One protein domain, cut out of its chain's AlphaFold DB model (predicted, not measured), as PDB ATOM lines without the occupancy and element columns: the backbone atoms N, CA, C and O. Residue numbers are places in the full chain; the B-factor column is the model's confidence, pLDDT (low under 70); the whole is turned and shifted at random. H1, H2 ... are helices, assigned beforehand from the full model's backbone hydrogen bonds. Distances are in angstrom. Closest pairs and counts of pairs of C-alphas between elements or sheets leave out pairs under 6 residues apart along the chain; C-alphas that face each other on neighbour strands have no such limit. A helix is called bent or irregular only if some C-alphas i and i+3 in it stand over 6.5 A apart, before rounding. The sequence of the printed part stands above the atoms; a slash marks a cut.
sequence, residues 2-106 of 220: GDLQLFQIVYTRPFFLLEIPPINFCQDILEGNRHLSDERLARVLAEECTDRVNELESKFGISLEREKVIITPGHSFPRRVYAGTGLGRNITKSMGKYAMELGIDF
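This is residues 2 to 106 of the 220 residues of the protein "FAD_binding_2 domain-containing protein" of Cytobacillus oceanisediminis (UniProt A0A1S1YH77). A bent helix, H2, runs along much of the length, with H1 packed on its first arm H2a at one end and H3 near the far end of its second arm H2b. The long loop of residues 59 to 88 runs back toward H1 and returns to H3, and residues 8 to 12 thread between this loop and H2. The printed part has 105 residues, with three named helices in the order H1, H2, H3 and no named strand; the class is all helix, though the helices hold 44 of the 105 residues. It is only just compact, close to loose, with a radius of gyration of the C-alphas of 15.0 A and spans of 40 by 31 by 29 A.

Residues 2 to 21 hold no named element. H1 is residues 22 to 32, 15.4 A long, from C-alpha 22 at (115.199, 5.219, 5.523). H2, residues 39 to 58, was assigned as one helix by its hydrogen bonds but is bent: C-alphas 47 and 50 are 7.0 A apart. Its arms are H2a, residues 39 to 47, and H2b, residues 50 to 58. H3 is residues 89 to 101, 18.0 A long, ending with C-alpha 101 at (146.646, -4.786, 6.532).

H1 and H2a touch, opposite ways at a steep tilt of 48 degrees; their closest C-alphas, Pro 22 and Glu 47, are 5.3 A apart. H2a and H2b stand at a steep tilt of 37 degrees, only just past shallow. H2b and H3 are close but not clearly touching, the closest C-alphas, Leu 56 and Ile 91, 7.5 A apart; they are only just about perpendicular, at 70.3 degrees. H1 is apart from H2b and H3, and H2a from H3. Residues 65 to 66 pair with 81 to 82, antiparallel. Each O i to N i+4 pair is within hydrogen-bond range in H1, H2a and H3, and 3 of 5 are in H2b.

The C-alphas farthest apart, Arg 34 and Gly 103, are 42.8 A apart. The printed part has no cut. The link from H1 to H2 is short, that from H2 to H3 long, with 30 residues. Mean pLDDT of the printed part is 79.0; residues 2 to 20 and 84 to 87 are under 70.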
ATOM      1  N   GLY A   2     144.350  13.616  26.968       24.94
ATOM      2  CA  GLY A   2     143.506  14.646  26.367       24.94
ATOM      3  C   GLY A   2     142.537  13.945  25.437       24.94
ATOM      4  O   GLY A   2     142.878  13.692  24.288       24.94
ATOM      5  N   ASP A   3     141.389  13.561  25.981       29.33
ATOM      6  CA  ASP A   3     140.293  12.954  25.238       29.33
ATOM      7  C   ASP A   3     139.180  13.992  25.154       29.33
ATOM      8  O   ASP A   3     138.509  14.256  26.143       29.33
ATOM      9  N   LEU A   4     139.046  14.613  23.983       23.48
ATOM     10  CA  LEU A   4     137.849  15.317  23.518       23.48
ATOM     11  C   LEU A   4     138.039  15.582  22.020       23.48
ATOM     12  O   LEU A   4     138.365  16.677  21.578       23.48
ATOM     13  N   GLN A   5     137.886  14.523  21.225       26.38
ATOM     14  CA  GLN A   5     137.521  14.659  19.820       26.38
ATOM     15  C   GLN A   5     136.025  14.383  19.739       26.38
ATOM     16  O   GLN A   5     135.589  13.231  19.754       26.38
ATOM     17  N   LEU A   6     135.235  15.452  19.721       23.95
ATOM     18  CA  LEU A   6     133.788  15.375  19.573       23.95
ATOM     19  C   LEU A   6     133.464  15.199  18.082       23.95
ATOM     20  O   LEU A   6     132.985  16.104  17.412       23.95
ATOM     21  N   PHE A   7     133.761  14.014  17.545       26.95
ATOM     22  CA  PHE A   7     133.169  13.567  16.287       26.95
ATOM     23  C   PHE A   7     131.763  13.057  16.602       26.95
ATOM     24  O   PHE A   7     131.573  11.885  16.925       26.95
ATOM     25  N   GLN A   8     130.765  13.940  16.535       25.03
ATOM     26  CA  GLN A   8     129.369  13.515  16.445       25.03
ATOM     27  C   GLN A   8     129.123  12.962  15.034       25.03
ATOM     28  O   GLN A   8     128.557  13.615  14.167       25.03
ATOM     29  N   ILE A   9     129.581  11.736  14.788       33.56
ATOM     30  CA  ILE A   9     129.107  10.934  13.659       33.56
ATOM     31  C   ILE A   9     127.987  10.065  14.226       33.56
ATOM     32  O   ILE A   9     128.222   8.962  14.714       33.56
ATOM     33  N   VAL A  10     126.766  10.605  14.249       32.53
ATOM     34  CA  VAL A  10     125.572   9.855  14.663       32.53
ATOM     35  C   VAL A  10     124.927   9.277  13.419       32.53
ATOM     36  O   VAL A  10     124.061   9.891  12.809       32.53
ATOM     37  N   TYR A  11     125.338   8.072  13.060       38.66
ATOM     38  CA  TYR A  11     124.606   7.273  12.093       38.66
ATOM     39  C   TYR A  11     124.545   5.852  12.642       38.66
ATOM     40  O   TYR A  11     125.595   5.297  12.959       38.66
ATOM     41  N   THR A  12     123.346   5.269  12.812       33.09
ATOM     42  CA  THR A  12     122.863   4.099  12.028       33.09
ATOM     43  C   THR A  12     121.778   3.227  12.656       33.09
ATOM     44  O   THR A  12     121.476   3.270  13.842       33.09
ATOM     45  N   ARG A  13     121.181   2.402  11.786       31.03
ATOM     46  CA  ARG A  13     120.203   1.353  12.063       31.03
ATOM     47  C   ARG A  13     120.894   0.058  12.540       31.03
ATOM     48  O   ARG A  13     121.748  -0.486  11.844       31.03
ATOM     49  N   PRO A  14     120.484  -0.497  13.687       32.53
ATOM     50  CA  PRO A  14     120.721  -1.885  14.061       32.53
ATOM     51  C   PRO A  14     119.904  -2.876  13.237       32.53
ATOM     52  O   PRO A  14     118.769  -2.590  12.864       32.53
ATOM     53  N   PHE A  15     120.385  -4.116  13.174       38.81
ATOM     54  CA  PHE A  15     119.625  -5.317  12.797       38.81
ATOM     55  C   PHE A  15     118.287  -5.495  13.572       38.81
ATOM     56  O   PHE A  15     117.411  -6.235  13.144       38.81
ATOM     57  N   PHE A  16     118.101  -4.779  14.690       38.78
ATOM     58  CA  PHE A  16     116.879  -4.749  15.511       38.78
ATOM     59  C   PHE A  16     115.850  -3.657  15.137       38.78
ATOM     60  O   PHE A  16     114.768  -3.655  15.711       38.78
ATOM     61  N   LEU A  17     116.145  -2.740  14.204       42.09
ATOM     62  CA  LEU A  17     115.217  -1.686  13.748       42.09
ATOM     63  C   LEU A  17     114.891  -1.845  12.256       42.09
ATOM     64  O   LEU A  17     115.036  -0.919  11.456       42.09
ATOM     65  N   LEU A  18     114.422  -3.032  11.869       49.84
ATOM     66  CA  LEU A  18     113.816  -3.241  10.551       49.84
ATOM     67  C   LEU A  18     112.551  -2.382  10.330       49.84
ATOM     68  O   LEU A  18     112.146  -2.211   9.186       49.84
ATOM     69  N   GLU A  19     111.986  -1.783  11.381       55.44
ATOM     70  CA  GLU A  19     110.703  -1.069  11.333       55.44
ATOM     71  C   GLU A  19     110.776   0.406  10.922       55.44
ATOM     72  O   GLU A  19     109.772   0.929  10.449       55.44
ATOM     73  N   ILE A  20     111.919   1.090  11.070       67.25
ATOM     74  CA  ILE A  20     112.022   2.513  10.699       67.25
ATOM     75  C   ILE A  20     112.575   2.607   9.276       67.25
ATOM     76  O   ILE A  20     113.745   2.267   9.060       67.25
ATOM     77  N   PRO A  21     111.776   3.051   8.294       81.38
ATOM     78  CA  PRO A  21     112.240   3.125   6.920       81.38
ATOM     79  C   PRO A  21     113.248   4.279   6.745       81.38
ATOM     80  O   PRO A  21     113.120   5.309   7.415       81.38
ATOM     81  N   PRO A  22     114.219   4.163   5.813       84.94
ATOM     82  CA  PRO A  22     115.199   5.219   5.523       84.94
ATOM     83  C   PRO A  22     114.582   6.594   5.252       84.94
ATOM     84  O   PRO A  22     115.180   7.621   5.567       84.94
ATOM     85  N   ILE A  23     113.356   6.620   4.722       90.00
ATOM     86  CA  ILE A  23     112.634   7.861   4.432       90.00
ATOM     87  C   ILE A  23     112.449   8.741   5.670       90.00
ATOM     88  O   ILE A  23     112.597   9.951   5.557       90.00
ATOM     89  N   ASN A  24     112.224   8.157   6.851       91.12
ATOM     90  CA  ASN A  24     112.054   8.918   8.090       91.12
ATOM     91  C   ASN A  24     113.349   9.644   8.459       91.12
ATOM     92  O   ASN A  24     113.326  10.748   8.992       91.12
ATOM     93  N   PHE A  25     114.501   9.034   8.169       91.12
ATOM     94  CA  PHE A  25     115.775   9.689   8.407       91.12
ATOM     95  C   PHE A  25     116.095  10.753   7.367       91.12
ATOM     96  O   PHE A  25     116.571  11.825   7.726       91.12
ATOM     97  N   CYS A  26     115.776  10.492   6.104       93.75
ATOM     98  CA  CYS A  26     115.867  11.510   5.069       93.75
ATOM     99  C   CYS A  26     115.011  12.741   5.430       93.75
ATOM    100  O   CYS A  26     115.499  13.864   5.363       93.75
ATOM    101  N   GLN A  27     113.779  12.532   5.905       95.19
ATOM    102  CA  GLN A  27     112.892  13.602   6.373       95.19
ATOM    103  C   GLN A  27     113.503  14.390   7.534       95.19
ATOM    104  O   GLN A  27     113.605  15.607   7.428       95.19
ATOM    105  N   ASP A  28     113.998  13.717   8.576       94.81
ATOM    106  CA  ASP A  28     114.675  14.383   9.698       94.81
ATOM    107  C   ASP A  28     115.866  15.250   9.233       94.81
ATOM    108  O   ASP A  28     116.053  16.366   9.719       94.81
ATOM    109  N   ILE A  29     116.663  14.766   8.267       93.75
ATOM    110  CA  ILE A  29     117.783  15.526   7.682       93.75
ATOM    111  C   ILE A  29     117.262  16.791   6.992       93.75
ATOM    112  O   ILE A  29     117.749  17.886   7.274       93.75
ATOM    113  N   LEU A  30     116.275  16.645   6.103       95.75
ATOM    114  CA  LEU A  30     115.707  17.747   5.322       95.75
ATOM    115  C   LEU A  30     115.016  18.788   6.210       95.75
ATOM    116  O   LEU A  30     115.203  19.986   6.024       95.75
ATOM    117  N   GLU A  31     114.258  18.356   7.212       95.94
ATOM    118  CA  GLU A  31     113.619  19.267   8.161       95.94
ATOM    119  C   GLU A  31     114.664  19.994   9.019       95.94
ATOM    120  O   GLU A  31     114.595  21.217   9.189       95.94
ATOM    121  N   GLY A  32     115.674  19.263   9.505       92.19
ATOM    122  CA  GLY A  32     116.752  19.795  10.336       92.19
ATOM    123  C   GLY A  32     117.611  20.847   9.631       92.19
ATOM    124  O   GLY A  32     118.038  21.812  10.265       92.19
ATOM    125  N   ASN A  33     117.821  20.707   8.319       91.19
ATOM    126  CA  ASN A  33     118.575  21.664   7.502       91.19
ATOM    127  C   ASN A  33     117.699  22.700   6.770       91.19
ATOM    128  O   ASN A  33     118.226  23.470   5.970       91.19
ATOM    129  N   ARG A  34     116.382  22.736   7.032       94.19
ATOM    130  CA  ARG A  34     115.414  23.637   6.372       94.19
ATOM    131  C   ARG A  34     115.341  23.467   4.847       94.19
ATOM    132  O   ARG A  34     115.126  24.440   4.133       94.19
ATOM    133  N   HIS A  35     115.471  22.233   4.367       95.06
ATOM    134  CA  HIS A  35     115.438  21.851   2.952       95.06
ATOM    135  C   HIS A  35     116.515  22.528   2.091       95.06
ATOM    136  O   HIS A  35     116.313  22.734   0.896       95.06
ATOM    137  N   LEU A  36     117.660  22.873   2.685       94.38
ATOM    138  CA  LEU A  36     118.781  23.486   1.963       94.38
ATOM    139  C   LEU A  36     119.709  22.454   1.311       94.38
ATOM    140  O   LEU A  36     120.376  22.763   0.330       94.38
ATOM    141  N   SER A  37     119.770  21.225   1.834       92.44
ATOM    142  CA  SER A  37     120.631  20.186   1.253       92.44
ATOM    143  C   SER A  37     120.060  19.588  -0.036       92.44
ATOM    144  O   SER A  37     118.847  19.495  -0.206       92.44
ATOM    145  N   ASP A  38     120.947  19.077  -0.899       94.62
ATOM    146  CA  ASP A  38     120.571  18.224  -2.035       94.62
ATOM    147  C   ASP A  38     119.850  16.963  -1.519       94.62
ATOM    148  O   ASP A  38     120.450  16.099  -0.869       94.62
ATOM    149  N   GLU A  39     118.553  16.852  -1.825       95.69
ATOM    150  CA  GLU A  39     117.706  15.730  -1.411       95.69
ATOM    151  C   GLU A  39     118.277  14.382  -1.856       95.69
ATOM    152  O   GLU A  39     118.194  13.395  -1.122       95.69
ATOM    153  N   ARG A  40     118.903  14.321  -3.035       96.81
ATOM    154  CA  ARG A  40     119.498  13.083  -3.539       96.81
ATOM    155  C   ARG A  40     120.633  12.623  -2.628       96.81
ATOM    156  O   ARG A  40     120.723  11.433  -2.339       96.81
ATOM    157  N   LEU A  41     121.483  13.537  -2.159       95.00
ATOM    158  CA  LEU A  41     122.576  13.201  -1.241       95.00
ATOM    159  C   LEU A  41     122.053  12.826   0.149       95.00
ATOM    160  O   LEU A  41     122.534  11.857   0.734       95.00
ATOM    161  N   ALA A  42     121.038  13.538   0.652       94.25
ATOM    162  CA  ALA A  42     120.379  13.194   1.913       94.25
ATOM    163  C   ALA A  42     119.761  11.786   1.867       94.25
ATOM    164  O   ALA A  42     119.899  11.011   2.815       94.25
ATOM    165  N   ARG A  43     119.144  11.425   0.738       94.12
ATOM    166  CA  ARG A  43     118.577  10.098   0.495       94.12
ATOM    167  C   ARG A  43     119.646   9.011   0.456       94.12
ATOM    168  O   ARG A  43     119.498   8.028   1.173       94.12
ATOM    169  N   VAL A  44     120.726   9.209  -0.307       95.06
ATOM    170  CA  VAL A  44     121.859   8.264  -0.355       95.06
ATOM    171  C   VAL A  44     122.408   8.022   1.049       95.06
ATOM    172  O   VAL A  44     122.576   6.879   1.460       95.06
ATOM    173  N   LEU A  45     122.617   9.090   1.823       92.44
ATOM    174  CA  LEU A  45     123.074   8.972   3.203       92.44
ATOM    175  C   LEU A  45     122.087   8.173   4.063       92.44
ATOM    176  O   LEU A  45     122.505   7.273   4.785       92.44
ATOM    177  N   ALA A  46     120.792   8.476   3.987       91.69
ATOM    178  CA  ALA A  46     119.777   7.803   4.790       91.69
ATOM    179  C   ALA A  46     119.605   6.317   4.432       91.69
ATOM    180  O   ALA A  46     119.366   5.491   5.316       91.69
ATOM    181  N   GLU A  47     119.722   5.976   3.149       91.06
ATOM    182  CA  GLU A  47     119.592   4.611   2.638       91.06
ATOM    183  C   GLU A  47     120.839   3.776   2.952       91.06
ATOM    184  O   GLU A  47     120.722   2.678   3.496       91.06
ATOM    185  N   GLU A  48     122.035   4.310   2.694       90.81
ATOM    186  CA  GLU A  48     123.284   3.557   2.826       90.81
ATOM    187  C   GLU A  48     123.860   3.543   4.244       90.81
ATOM    188  O   GLU A  48     124.663   2.658   4.557       90.81
ATOM    189  N   CYS A  49     123.494   4.496   5.118       88.62
ATOM    190  CA  CYS A  49     124.185   4.642   6.399       88.62
ATOM    191  C   CYS A  49     124.180   3.335   7.187       88.62
ATOM    192  O   CYS A  49     125.226   2.913   7.660       88.62
ATOM    193  N   THR A  50     123.020   2.680   7.274       84.75
ATOM    194  CA  THR A  50     122.805   1.415   7.989       84.75
ATOM    195  C   THR A  50     123.883   0.392   7.681       84.75
ATOM    196  O   THR A  50     124.525  -0.137   8.589       84.75
ATOM    197  N   ASP A  51     124.088   0.140   6.393       88.56
ATOM    198  CA  ASP A  51     125.011  -0.880   5.931       88.56
ATOM    199  C   ASP A  51     126.441  -0.469   6.271       88.56
ATOM    200  O   ASP A  51     127.204  -1.277   6.797       88.56
ATOM    201  N   ARG A  52     126.771   0.819   6.110       89.50
ATOM    202  CA  ARG A  52     128.086   1.367   6.469       89.50
ATOM    203  C   ARG A  52     128.439   1.209   7.948       89.50
ATOM    204  O   ARG A  52     129.618   1.055   8.250       89.50
ATOM    205  N   VAL A  53     127.482   1.191   8.877       87.06
ATOM    206  CA  VAL A  53     127.815   0.905  10.289       87.06
ATOM    207  C   VAL A  53     127.731  -0.557  10.654       87.06
ATOM    208  O   VAL A  53     128.529  -1.008  11.470       87.06
ATOM    209  N   ASN A  54     126.876  -1.341  10.007       87.69
ATOM    210  CA  ASN A  54     126.994  -2.790  10.133       87.69
ATOM    211  C   ASN A  54     128.372  -3.273   9.628       87.69
ATOM    212  O   ASN A  54     128.922  -4.244  10.149       87.69
ATOM    213  N   GLU A  55     128.991  -2.560   8.681       90.81
ATOM    214  CA  GLU A  55     130.389  -2.769   8.284       90.81
ATOM    215  C   GLU A  55     131.402  -2.467   9.400       90.81
ATOM    216  O   GLU A  55     132.389  -3.192   9.509       90.81
ATOM    217  N   LEU A  56     131.162  -1.478  10.273       89.00
ATOM    218  CA  LEU A  56     132.022  -1.200  11.440       89.00
ATOM    219  C   LEU A  56     132.166  -2.419  12.362       89.00
ATOM    220  O   LEU A  56     133.272  -2.721  12.808       89.00
ATOM    221  N   GLU A  57     131.089  -3.167  12.584       88.81
ATOM    222  CA  GLU A  57     131.141  -4.438  13.318       88.81
ATOM    223  C   GLU A  57     131.724  -5.567  12.467       88.81
ATOM    224  O   GLU A  57     132.697  -6.208  12.862       88.81
ATOM    225  N   SER A  58     131.130  -5.814  11.297       91.00
ATOM    226  CA  SER A  58     131.401  -7.023  10.510       91.00
ATOM    227  C   SER A  58     132.771  -7.040   9.833       91.00
ATOM    228  O   SER A  58     133.359  -8.110   9.698       91.00
ATOM    229  N   LYS A  59     133.292  -5.880   9.414       90.38
ATOM    230  CA  LYS A  59     134.590  -5.762   8.730       90.38
ATOM    231  C   LYS A  59     135.691  -5.243   9.644       90.38
ATOM    232  O   LYS A  59     136.818  -5.717   9.564       90.38
ATOM    233  N   PHE A  60     135.376  -4.270  10.498       89.38
ATOM    234  CA  PHE A  60     136.380  -3.573  11.308       89.38
ATOM    235  C   PHE A  60     136.429  -4.046  12.771       89.38
ATOM    236  O   PHE A  60     137.279  -3.582  13.532       89.38
ATOM    237  N   GLY A  61     135.547  -4.971  13.177       87.88
ATOM    238  CA  GLY A  61     135.553  -5.578  14.513       87.88
ATOM    239  C   GLY A  61     135.244  -4.601  15.650       87.88
ATOM    240  O   GLY A  61     135.659  -4.827  16.787       87.88
ATOM    241  N   ILE A  62     134.566  -3.489  15.361       88.44
ATOM    242  CA  ILE A  62     134.222  -2.461  16.350       88.44
ATOM    243  C   ILE A  62     132.944  -2.887  17.064       88.44
ATOM    244  O   ILE A  62     131.925  -3.070  16.416       88.44
ATOM    245  N   SER A  63     132.965  -3.002  18.393       87.50
ATOM    246  CA  SER A  63     131.744  -3.270  19.163       87.50
ATOM    247  C   SER A  63     130.885  -2.010  19.259       87.50
ATOM    248  O   SER A  63     131.367  -0.964  19.703       87.50
ATOM    249  N   LEU A  64     129.624  -2.109  18.829       86.19
ATOM    250  CA  LEU A  64     128.707  -0.979  18.782       86.19
ATOM    251  C   LEU A  64     127.536  -1.143  19.744       86.19
ATOM    252  O   LEU A  64     126.760  -2.101  19.683       86.19
ATOM    253  N   GLU A  65     127.353  -0.125  20.571       86.19
ATOM    254  CA  GLU A  65     126.180   0.051  21.410       86.19
ATOM    255  C   GLU A  65     125.134   0.890  20.682       86.19
ATOM    256  O   GLU A  65     125.440   1.828  19.941       86.19
ATOM    257  N   ARG A  66     123.868   0.530  20.878       84.88
ATOM    258  CA  ARG A  66     122.743   1.068  20.115       84.88
ATOM    259  C   ARG A  66     121.734   1.660  21.073       84.88
ATOM    260  O   ARG A  66     121.152   0.941  21.883       84.88
ATOM    261  N   GLU A  67     121.537   2.963  20.956       85.12
ATOM    262  CA  GLU A  67     120.555   3.705  21.729       85.12
ATOM    263  C   GLU A  67     119.144   3.342  21.266       85.12
ATOM    264  O   GLU A  67     118.839   3.402  20.075       85.12
ATOM    265  N   LYS A  68     118.280   2.980  22.216       84.00
ATOM    266  CA  LYS A  68     116.900   2.550  21.941       84.00
ATOM    267  C   LYS A  68     115.852   3.480  22.537       84.00
ATOM    268  O   LYS A  68     114.681   3.340  22.205       84.00
ATOM    269  N   VAL A  69     116.250   4.387  23.425       85.50
ATOM    270  CA  VAL A  69     115.323   5.196  24.222       85.50
ATOM    271  C   VAL A  69     115.533   6.677  23.949       85.50
ATOM    272  O   VAL A  69     114.571   7.407  23.724       85.50
ATOM    273  N   ILE A  70     116.783   7.135  23.942       85.81
ATOM    274  CA  ILE A  70     117.085   8.561  23.819       85.81
ATOM    275  C   ILE A  70     117.002   9.001  22.355       85.81
ATOM    276  O   ILE A  70     117.747   8.527  21.494       85.81
ATOM    277  N   ILE A  71     116.124   9.967  22.095       87.69
ATOM    278  CA  ILE A  71     116.025  10.662  20.813       87.69
ATOM    279  C   ILE A  71     117.021  11.826  20.813       87.69
ATOM    280  O   ILE A  71     116.948  12.726  21.651       87.69
ATOM    281  N   THR A  72     117.971  11.802  19.881       85.94
ATOM    282  CA  THR A  72     118.913  12.909  19.668       85.94
ATOM    283  C   THR A  72     118.170  14.111  19.062       85.94
ATOM    284  O   THR A  72     117.317  13.899  18.199       85.94
ATOM    285  N   PRO A  73     118.480  15.366  19.450       87.69
ATOM    286  CA  PRO A  73     117.876  16.550  18.836       87.69
ATOM    287  C   PRO A  73     117.960  16.527  17.305       87.69
ATOM    288  O   PRO A  73     119.013  16.225  16.751       87.69
ATOM    289  N   GLY A  74     116.848  16.839  16.638       88.00
ATOM    290  CA  GLY A  74     116.734  16.779  15.176       88.00
ATOM    291  C   GLY A  74     116.360  15.404  14.614       88.00
ATOM    292  O   GLY A  74     116.230  15.277  13.406       88.00
ATOM    293  N   HIS A  75     116.160  14.385  15.455       89.75
ATOM    294  CA  HIS A  75     115.653  13.082  15.026       89.75
ATOM    295  C   HIS A  75     114.228  12.853  15.530       89.75
ATOM    296  O   HIS A  75     113.903  13.207  16.661       89.75
ATOM    297  N   SER A  76     113.411  12.156  14.744       90.62
ATOM    298  CA  SER A  76     112.070  11.722  15.158       90.62
ATOM    299  C   SER A  76     112.068  10.400  15.942       90.62
ATOM    300  O   SER A  76     111.068  10.040  16.555       90.62
ATOM    301  N   PHE A  77     113.179   9.647  15.930       88.12
ATOM    302  CA  PHE A  77     113.279   8.315  16.549       88.12
ATOM    303  C   PHE A  77     114.686   8.045  17.109       88.12
ATOM    304  O   PHE A  77     115.663   8.536  16.528       88.12
ATOM    305  N   PRO A  78     114.829   7.218  18.166       87.44
ATOM    306  CA  PRO A  78     116.137   6.828  18.687       87.44
ATOM    307  C   PRO A  78     116.874   5.959  17.657       87.44
ATOM    308  O   PRO A  78     116.391   4.906  17.247       87.44
ATOM    309  N   ARG A  79     118.037   6.431  17.195       86.19
ATOM    310  CA  ARG A  79     118.871   5.741  16.184       86.19
ATOM    311  C   ARG A  79     120.368   5.993  16.342       86.19
ATOM    312  O   ARG A  79     121.143   5.875  15.394       86.19
ATOM    313  N   ARG A  80     120.773   6.447  17.525       84.25
ATOM    314  CA  ARG A  80     122.174   6.736  17.811       84.25
ATOM    315  C   ARG A  80     122.919   5.426  18.037       84.25
ATOM    316  O   ARG A  80     122.458   4.564  18.780       84.25
ATOM    317  N   VAL A  81     124.096   5.321  17.440       84.19
ATOM    318  CA  VAL A  81     125.022   4.205  17.634       84.19
ATOM    319  C   VAL A  81     126.360   4.778  18.067       84.19
ATOM    320  O   VAL A  81     126.760   5.839  17.588       84.19
ATOM    321  N   TYR A  82     127.022   4.127  19.018       81.56
ATOM    322  CA  TYR A  82     128.293   4.593  19.563       81.56
ATOM    323  C   TYR A  82     129.199   3.418  19.941       81.56
ATOM    324  O   TYR A  82     128.738   2.326  20.260       81.56
ATOM    325  N   ALA A  83     130.510   3.641  19.878       80.69
ATOM    326  CA  ALA A  83     131.526   2.620  20.119       80.69
ATOM    327  C   ALA A  83     132.114   2.731  21.539       80.69
ATOM    328  O   ALA A  83     133.204   3.278  21.712       80.69
ATOM    329  N   GLY A  84     131.410   2.209  22.550       69.75
ATOM    330  CA  GLY A  84     131.892   2.077  23.936       69.75
ATOM    331  C   GLY A  84     132.611   3.311  24.512       69.75
ATOM    332  O   GLY A  84     132.289   4.455  24.198       69.75
ATOM    333  N   THR A  85     133.623   3.086  25.357       60.94
ATOM    334  CA  THR A  85     134.350   4.146  26.092       60.94
ATOM    335  C   THR A  85     135.232   5.051  25.226       60.94
ATOM    336  O   THR A  85     135.777   6.031  25.732       60.94
ATOM    337  N   GLY A  86     135.395   4.753  23.935       55.09
ATOM    338  CA  GLY A  86     136.256   5.521  23.041       55.09
ATOM    339  C   GLY A  86     135.450   6.229  21.965       55.09
ATOM    340  O   GLY A  86     135.186   5.663  20.905       55.09
ATOM    341  N   LEU A  87     135.138   7.502  22.228       65.50
ATOM    342  CA  LEU A  87     134.831   8.530  21.222       65.50
ATOM    343  C   LEU A  87     135.660   8.298  19.952       65.50
ATOM    344  O   LEU A  87     136.847   8.048  20.119       65.50
ATOM    345  N   GLY A  88     135.070   8.418  18.748       70.19
ATOM    346  CA  GLY A  88     135.674   8.515  17.392       70.19
ATOM    347  C   GLY A  88     136.939   7.695  17.061       70.19
ATOM    348  O   GLY A  88     136.963   6.912  16.118       70.19
ATOM    349  N   ARG A  89     137.993   7.852  17.857       80.38
ATOM    350  CA  ARG A  89     139.254   7.114  17.905       80.38
ATOM    351  C   ARG A  89     139.127   5.597  17.807       80.38
ATOM    352  O   ARG A  89     139.966   4.988  17.150       80.38
ATOM    353  N   ASN A  90     138.139   4.970  18.450       81.88
ATOM    354  CA  ASN A  90     137.960   3.515  18.327       81.88
ATOM    355  C   ASN A  90     137.671   3.118  16.876       81.88
ATOM    356  O   ASN A  90     138.205   2.128  16.385       81.88
ATOM    357  N   ILE A  91     136.888   3.940  16.177       86.50
ATOM    358  CA  ILE A  91     136.558   3.737  14.771       86.50
ATOM    359  C   ILE A  91     137.795   4.001  13.908       86.50
ATOM    360  O   ILE A  91     138.223   3.124  13.160       86.50
ATOM    361  N   THR A  92     138.427   5.171  14.057       88.88
ATOM    362  CA  THR A  92     139.567   5.555  13.205       88.88
ATOM    363  C   THR A  92     140.776   4.640  13.389       88.88
ATOM    364  O   THR A  92     141.427   4.290  12.406       88.88
ATOM    365  N   LYS A  93     141.055   4.174  14.615       88.44
ATOM    366  CA  LYS A  93     142.143   3.226  14.891       88.44
ATOM    367  C   LYS A  93     141.902   1.871  14.226       88.44
ATOM    368  O   LYS A  93     142.827   1.330  13.622       88.44
ATOM    369  N   SER A  94     140.692   1.321  14.334       90.75
ATOM    370  CA  SER A  94     140.359   0.032  13.714       90.75
ATOM    371  C   SER A  94     140.384   0.113  12.190       90.75
ATOM    372  O   SER A  94     140.973  -0.750  11.543       90.75
ATOM    373  N   MET A  95     139.835   1.184  11.609       91.94
ATOM    374  CA  MET A  95     139.889   1.409  10.162       91.94
ATOM    375  C   MET A  95     141.321   1.628   9.659       91.94
ATOM    376  O   MET A  95     141.697   1.072   8.632       91.94
ATOM    377  N   GLY A  96     142.144   2.382  10.397       92.69
ATOM    378  CA  GLY A  96     143.558   2.578  10.070       92.69
ATOM    379  C   GLY A  96     144.345   1.269  10.093       92.69
ATOM    380  O   GLY A  96     145.113   0.995   9.175       92.69
ATOM    381  N   LYS A  97     144.097   0.408  11.089       92.94
ATOM    382  CA  LYS A  97     144.687  -0.937  11.141       92.94
ATOM    383  C   LYS A  97     144.297  -1.777   9.925       92.94
ATOM    384  O   LYS A  97     145.175  -2.342   9.285       92.94
ATOM    385  N   TYR A  98     143.010  -1.813   9.590       94.44
ATOM    386  CA  TYR A  98     142.522  -2.538   8.419       94.44
ATOM    387  C   TYR A  98     143.172  -2.039   7.117       94.44
ATOM    388  O   TYR A  98     143.617  -2.828   6.291       94.44
ATOM    389  N   ALA A  99     143.299  -0.722   6.951       95.19
ATOM    390  CA  ALA A  99     143.963  -0.130   5.795       95.19
ATOM    391  C   ALA A  99     145.460  -0.495   5.710       95.19
ATOM    392  O   ALA A  99     145.955  -0.779   4.619       95.19
ATOM    393  N   MET A 100     146.172  -0.554   6.843       95.19
ATOM    394  CA  MET A 100     147.556  -1.049   6.877       95.19
ATOM    395  C   MET A 100     147.650  -2.525   6.472       95.19
ATOM    396  O   MET A 100     148.560  -2.901   5.741       95.19
ATOM    397  N   GLU A 101     146.704  -3.363   6.907       95.56
ATOM    398  CA  GLU A 101     146.646  -4.786   6.532       95.56
ATOM    399  C   GLU A 101     146.367  -4.990   5.034       95.56
ATOM    400  O   GLU A 101     146.841  -5.962   4.450       95.56
ATOM    401  N   LEU A 102     145.667  -4.048   4.391       96.44
ATOM    402  CA  LEU A 102     145.499  -4.004   2.933       96.44
ATOM    403  C   LEU A 102     146.748  -3.521   2.175       96.44
ATOM    404  O   LEU A 102     146.749  -3.538   0.945       96.44
ATOM    405  N   GLY A 103     147.800  -3.087   2.876       97.00
ATOM    406  CA  GLY A 103     149.024  -2.576   2.262       97.00
ATOM    407  C   GLY A 103     148.905  -1.149   1.726       97.00
ATOM    408  O   GLY A 103     149.634  -0.785   0.809       97.00
ATOM    409  N   ILE A 104     147.984  -0.340   2.262       96.94
ATOM    410  CA  ILE A 104     147.915   1.091   1.941       96.94
ATOM    411  C   ILE A 104     149.112   1.803   2.576       96.94
ATOM    412  O   ILE A 104     149.370   1.651   3.770       96.94
ATOM    413  N   ASP A 105     149.817   2.613   1.788       94.69
ATOM    414  CA  ASP A 105     150.946   3.404   2.271       94.69
ATOM    415  C   ASP A 105     150.481   4.607   3.100       94.69
ATOM    416  O   ASP A 105     149.720   5.460   2.635       94.69
ATOM    417  N   PHE A 106     151.005   4.719   4.322       94.31
ATOM    418  CA  PHE A 106     150.740   5.844   5.216       94.31
ATOM    419  C   PHE A 106     151.932   6.801   5.275       94.31
ATOM    420  O   PHE A 106     153.027   6.451   5.718       94.31
TER     421      PHE A 106